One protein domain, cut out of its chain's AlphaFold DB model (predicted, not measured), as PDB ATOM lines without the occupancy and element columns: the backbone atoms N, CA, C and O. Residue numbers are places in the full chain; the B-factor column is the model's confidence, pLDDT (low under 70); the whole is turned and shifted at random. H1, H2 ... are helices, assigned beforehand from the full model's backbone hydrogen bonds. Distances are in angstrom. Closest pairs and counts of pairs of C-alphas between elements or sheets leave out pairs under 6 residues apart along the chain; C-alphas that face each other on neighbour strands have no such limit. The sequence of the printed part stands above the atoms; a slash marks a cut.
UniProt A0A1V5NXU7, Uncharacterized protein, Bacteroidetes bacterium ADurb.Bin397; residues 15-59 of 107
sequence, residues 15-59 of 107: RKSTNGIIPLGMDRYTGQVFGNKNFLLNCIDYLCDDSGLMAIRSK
ATOM      1  N   ARG A  15      87.150 195.501 167.995       79.81
ATOM      2  CA  ARG A  15      86.118 196.553 168.106       79.81
ATOM      3  C   ARG A  15      84.997 196.074 169.026       79.81
ATOM      4  O   ARG A  15      84.216 195.209 168.644       79.81
ATOM      5  N   LYS A  16      84.882 196.682 170.213       75.00
ATOM      6  CA  LYS A  16      83.865 196.318 171.217       75.00
ATOM      7  C   LYS A  16      82.418 196.526 170.740       75.00
ATOM      8  O   LYS A  16      81.549 195.798 171.192       75.00
ATOM      9  N   SER A  17      82.147 197.468 169.826       73.12
ATOM     10  CA  SER A  17      80.763 197.772 169.412       73.12
ATOM     11  C   SER A  17      80.167 196.789 168.397       73.12
ATOM     12  O   SER A  17      78.954 196.721 168.271       73.12
ATOM     13  N   THR A  18      80.997 196.041 167.664       71.69
ATOM     14  CA  THR A  18      80.547 195.096 166.615       71.69
ATOM     15  C   THR A  18      81.076 193.681 166.871       71.69
ATOM     16  O   THR A  18      80.911 192.797 166.040       71.69
ATOM     17  N   ASN A  19      81.765 193.468 167.997       73.94
ATOM     18  CA  ASN A  19      82.486 192.236 168.332       73.94
ATOM     19  C   ASN A  19      83.429 191.733 167.209       73.94
ATOM     20  O   ASN A  19      83.718 190.545 167.102       73.94
ATOM     21  N   GLY A  20      83.894 192.649 166.353       76.69
ATOM     22  CA  GLY A  20      84.686 192.350 165.164       76.69
ATOM     23  C   GLY A  20      86.185 192.453 165.431       76.69
ATOM     24  O   GLY A  20      86.650 193.384 166.100       76.69
ATOM     25  N   ILE A  21      86.950 191.512 164.879       80.56
ATOM     26  CA  ILE A  21      88.414 191.519 164.925       80.56
ATOM     27  C   ILE A  21      88.927 192.450 163.826       80.56
ATOM     28  O   ILE A  21      88.544 192.335 162.664       80.56
ATOM     29  N   ILE A  22      89.795 193.387 164.194       83.06
ATOM     30  CA  ILE A  22      90.436 194.303 163.252       83.06
ATOM     31  C   ILE A  22      91.610 193.573 162.593       83.06
ATOM     32  O   ILE A  22      92.333 192.855 163.293       83.06
ATOM     33  N   PRO A  23      91.824 193.733 161.276       82.81
ATOM     34  CA  PRO A  23      92.990 193.168 160.611       82.81
ATOM     35  C   PRO A  23      94.298 193.686 161.227       82.81
ATOM     36  O   PRO A  23      94.400 194.839 161.647       82.81
ATOM     37  N   LEU A  24      95.302 192.811 161.281       84.81
ATOM     38  CA  LEU A  24      96.590 193.110 161.898       84.81
ATOM     39  C   LEU A  24      97.298 194.251 161.158       84.81
ATOM     40  O   LEU A  24      97.418 194.210 159.934       84.81
ATOM     41  N   GLY A  25      97.775 195.244 161.909       83.25
ATOM     42  CA  GLY A  25      98.417 196.437 161.358       83.25
ATOM     43  C   GLY A  25      97.454 197.547 160.939       83.25
ATOM     44  O   GLY A  25      97.919 198.583 160.499       83.25
ATOM     45  N   MET A  26      96.133 197.399 161.068       83.75
ATOM     46  CA  MET A  26      95.215 198.517 160.818       83.75
ATOM     47  C   MET A  26      95.080 199.409 162.056       83.75
ATOM     48  O   MET A  26      94.633 198.949 163.113       83.75
ATOM     49  N   ASP A  27      95.400 200.693 161.908       83.12
ATOM     50  CA  ASP A  27      95.111 201.700 162.924       83.12
ATOM     51  C   ASP A  27      93.631 202.110 162.875       83.12
ATOM     52  O   ASP A  27      93.030 202.337 161.826       83.12
ATOM     53  N   ARG A  28      93.021 202.183 164.055       76.88
ATOM     54  CA  ARG A  28      91.601 202.481 164.263       76.88
ATOM     55  C   ARG A  28      91.262 203.940 164.049       76.88
ATOM     56  O   ARG A  28      90.128 204.219 163.672       76.88
ATOM     57  N   TYR A  29      92.196 204.826 164.376       80.44
ATOM     58  CA  TYR A  29      91.950 206.262 164.390       80.44
ATOM     59  C   TYR A  29      92.196 206.864 163.013       80.44
ATOM     60  O   TYR A  29      91.377 207.639 162.530       80.44
ATOM     61  N   THR A  30      93.279 206.452 162.355       83.94
ATOM     62  CA  THR A  30      93.612 206.903 160.998       83.94
ATOM     63  C   THR A  30      92.981 206.044 159.901       83.94
ATOM     64  O   THR A  30      92.881 206.487 158.761       83.94
ATOM     65  N   GLY A  31      92.560 204.811 160.211       81.25
ATOM     66  CA  GLY A  31      92.066 203.850 159.218       81.25
ATOM     67  C   GLY A  31      93.159 203.298 158.295       81.25
ATOM     68  O   GLY A  31      92.854 202.549 157.366       81.25
ATOM     69  N   GLN A  32      94.425 203.652 158.528       84.00
ATOM     70  CA  GLN A  32      95.545 203.226 157.702       84.00
ATOM     71  C   GLN A  32      95.938 201.780 158.017       84.00
ATOM     72  O   GLN A  32      96.023 201.379 159.177       84.00
ATOM     73  N   VAL A  33      96.203 200.993 156.973       84.88
ATOM     74  CA  VAL A  33      96.689 199.613 157.100       84.88
ATOM     75  C   VAL A  33      98.205 199.592 156.942       84.88
ATOM     76  O   VAL A  33      98.733 199.821 155.856       84.88
ATOM     77  N   PHE A  34      98.901 199.303 158.036       86.94
ATOM     78  CA  PHE A  34     100.336 199.058 158.077       86.94
ATOM     79  C   PHE A  34     100.673 197.616 157.689       86.94
ATOM     80  O   PHE A  34      99.869 196.688 157.810       86.94
ATOM     81  N   GLY A  35     101.910 197.418 157.241       89.44
ATOM     82  CA  GLY A  35     102.405 196.149 156.715       89.44
ATOM     83  C   GLY A  35     102.681 195.058 157.753       89.44
ATOM     84  O   GLY A  35     103.300 194.066 157.383       89.44
ATOM     85  N   ASN A  36     102.252 195.190 159.015       91.38
ATOM     86  CA  ASN A  36     102.606 194.265 160.105       91.38
ATOM     87  C   ASN A  36     102.259 192.805 159.780       91.38
ATOM     88  O   ASN A  36     103.058 191.909 160.039       91.38
ATOM     89  N   LYS A  37     101.097 192.566 159.154       89.25
ATOM     90  CA  LYS A  37     100.700 191.226 158.697       89.25
ATOM     91  C   LYS A  37     101.708 190.646 157.705       89.25
ATOM     92  O   LYS A  37     102.158 189.520 157.879       89.25
ATOM     93  N   ASN A  38     102.063 191.414 156.677       89.88
ATOM     94  CA  ASN A  38     103.001 190.966 155.649       89.88
ATOM     95  C   ASN A  38     104.409 190.804 156.223       89.88
ATOM     96  O   ASN A  38     105.095 189.849 155.885       89.88
ATOM     97  N   PHE A  39     104.837 191.707 157.105       90.31
ATOM     98  CA  PHE A  39     106.115 191.605 157.801       90.31
ATOM     99  C   PHE A  39     106.226 190.286 158.571       90.31
ATOM    100  O   PHE A  39     107.161 189.528 158.338       90.31
ATOM    101  N   LEU A  40     105.235 189.965 159.408       90.88
ATOM    102  CA  LEU A  40     105.242 188.731 160.195       90.88
ATOM    103  C   LEU A  40     105.174 187.477 159.326       90.88
ATOM    104  O   LEU A  40     105.889 186.524 159.616       90.88
ATOM    105  N   LEU A  41     104.377 187.482 158.251       89.50
ATOM    106  CA  LEU A  41     104.354 186.371 157.295       89.50
ATOM    107  C   LEU A  41     105.738 186.147 156.673       89.50
ATOM    108  O   LEU A  41     106.228 185.028 156.700       89.50
ATOM    109  N   ASN A  42     106.419 187.210 156.238       87.62
ATOM    110  CA  ASN A  42     107.785 187.094 155.720       87.62
ATOM    111  C   ASN A  42     108.785 186.627 156.790       87.62
ATOM    112  O   ASN A  42     109.730 185.915 156.467       87.62
ATOM    113  N   CYS A  43     108.612 187.018 158.057       89.12
ATOM    114  CA  CYS A  43     109.456 186.536 159.149       89.12
ATOM    115  C   CYS A  43     109.246 185.044 159.425       89.12
ATOM    116  O   CYS A  43     110.224 184.340 159.659       89.12
ATOM    117  N   ILE A  44     107.997 184.573 159.406       87.81
ATOM    118  CA  ILE A  44     107.664 183.150 159.556       87.81
ATOM    119  C   ILE A  44     108.241 182.374 158.379       87.81
ATOM    120  O   ILE A  44     108.966 181.412 158.603       87.81
ATOM    121  N   ASP A  45     108.002 182.843 157.153       86.19
ATOM    122  CA  ASP A  45     108.570 182.239 155.954       86.19
ATOM    123  C   ASP A  45     110.098 182.183 156.070       86.19
ATOM    124  O   ASP A  45     110.677 181.123 155.925       86.19
ATOM    125  N   TYR A  46     110.778 183.265 156.456       84.00
ATOM    126  CA  TYR A  46     112.236 183.261 156.627       84.00
ATOM    127  C   TYR A  46     112.746 182.288 157.706       84.00
ATOM    128  O   TYR A  46     113.829 181.728 157.563       84.00
ATOM    129  N   LEU A  47     112.016 182.128 158.812       85.00
ATOM    130  CA  LEU A  47     112.434 181.269 159.924       85.00
ATOM    131  C   LEU A  47     112.090 179.790 159.704       85.00
ATOM    132  O   LEU A  47     112.736 178.943 160.316       85.00
ATOM    133  N   CYS A  48     111.084 179.493 158.878       84.69
ATOM    134  CA  CYS A  48     110.611 178.138 158.590       84.69
ATOM    135  C   CYS A  48     111.011 177.624 157.196       84.69
ATOM    136  O   CYS A  48     110.834 176.438 156.926       84.69
ATOM    137  N   ASP A  49     111.500 178.482 156.299       72.50
ATOM    138  CA  ASP A  49     111.894 178.100 154.941       72.50
ATOM    139  C   ASP A  49     113.271 177.418 154.930       72.50
ATOM    140  O   ASP A  49     114.316 178.069 154.911       72.50
ATOM    141  N   ASP A  50     113.256 176.086 154.870       62.25
ATOM    142  CA  ASP A  50     114.437 175.241 154.647       62.25
ATOM    143  C   ASP A  50     114.878 175.197 153.166       62.25
ATOM    144  O   ASP A  50     115.929 174.641 152.840       62.25
ATOM    145  N   SER A  51     114.091 175.755 152.234       63.09
ATOM    146  CA  SER A  51     114.289 175.563 150.786       63.09
ATOM    147  C   SER A  51     115.170 176.618 150.106       63.09
ATOM    148  O   SER A  51     115.513 176.476 148.930       63.09
ATOM    149  N   GLY A  52     115.553 177.687 150.815       63.22
ATOM    150  CA  GLY A  52     116.410 178.751 150.277       63.22
ATOM    151  C   GLY A  52     115.775 179.569 149.139       63.22
ATOM    152  O   GLY A  52     116.469 180.356 148.490       63.22
ATOM    153  N   LEU A  53     114.466 179.430 148.895       63.75
ATOM    154  CA  LEU A  53     113.729 180.148 147.846       63.75
ATOM    155  C   LEU A  53     113.762 181.670 148.055       63.75
ATOM    156  O   LEU A  53     113.884 182.427 147.088       63.75
ATOM    157  N   MET A  54     113.742 182.129 149.310       63.47
ATOM    158  CA  MET A  54     113.943 183.543 149.659       63.47
ATOM    159  C   MET A  54     115.326 184.069 149.226       63.47
ATOM    160  O   MET A  54     115.435 185.196 148.740       63.47
ATOM    161  N   ALA A  55     116.378 183.249 149.321       63.03
ATOM    162  CA  ALA A  55     117.734 183.630 148.914       63.03
ATOM    163  C   ALA A  55     117.892 183.741 147.386       63.03
ATOM    164  O   ALA A  55     118.725 184.500 146.892       63.03
ATOM    165  N   ILE A  56     117.070 183.023 146.615       62.34
ATOM    166  CA  ILE A  56     117.070 183.123 145.148       62.34
ATOM    167  C   ILE A  56     116.464 184.461 144.695       62.34
ATOM    168  O   ILE A  56     116.918 185.028 143.705       62.34
ATOM    169  N   ARG A  57     115.493 185.010 145.440       62.75
ATOM    170  CA  ARG A  57     114.876 186.318 145.148       62.75
ATOM    171  C   ARG A  57     115.755 187.518 145.502       62.75
ATOM    172  O   ARG A  57     115.649 188.540 144.833       62.75
ATOM    173  N   SER A  58     116.611 187.411 146.520       59.94
ATOM    174  CA  SER A  58     117.559 188.477 146.892       59.94
ATOM    175  C   SER A  58     118.808 188.507 146.013       59.94
ATOM    176  O   SER A  58     119.538 189.500 145.995       59.94
ATOM    177  N   LYS A  59     119.053 187.439 145.245       62.66
ATOM    178  CA  LYS A  59     120.084 187.431 144.218       62.66
ATOM    179  C   LYS A  59     119.585 188.236 143.021       62.66
ATOM    180  O   LYS A  59     119.097 187.684 142.038       62.66
TER     181      LYS A  59
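This is residues 15 to 59 of the 107 residues of an uncharacterized protein of Bacteroidetes bacterium ADurb.Bin397 (UniProt A0A1V5NXU7). What is the shape? An unnamed stretch, residues 15 to 35, winds and loops back on itself, then leads into helix H1, beyond which short helix H2 turns off at a corner. What is it built of? The printed part has 45 residues with two named helices, H1 then H2, and no named strand; the class is all helix, with under half of the residues, 19, in them. How spread out is it? It is an extended rod, with a radius of gyration of the C-alphas of 15.5 A and spans of 46 by 19 by 9 A.

Where is H1? H1, residues 36 to 48, begins at C-alpha 36 (102.606, 194.265, 160.105) and is 18.1 A long. Where is H2? H2, residues 53 to 58, is 9.2 A long and ends at C-alpha 58 (117.559, 188.477, 146.892).

Do the helices meet? They are close but not clearly touching; the closest C-alphas, of Tyr 46 and Met 54, are 7.2 A apart. How do they run? They run opposite ways at a steep tilt of 62 degrees. Are their backbones well formed? In H1 and H2 every O i to N i+4 pair is within hydrogen-bond range.

How is it joined? The link from H1 to H2 is tight, and the printed part has no cut. What stands free? Residues 16 to 22 and 47 to 52 do. Where is confidence low? Residues 50 to 59 have pLDDT under 70.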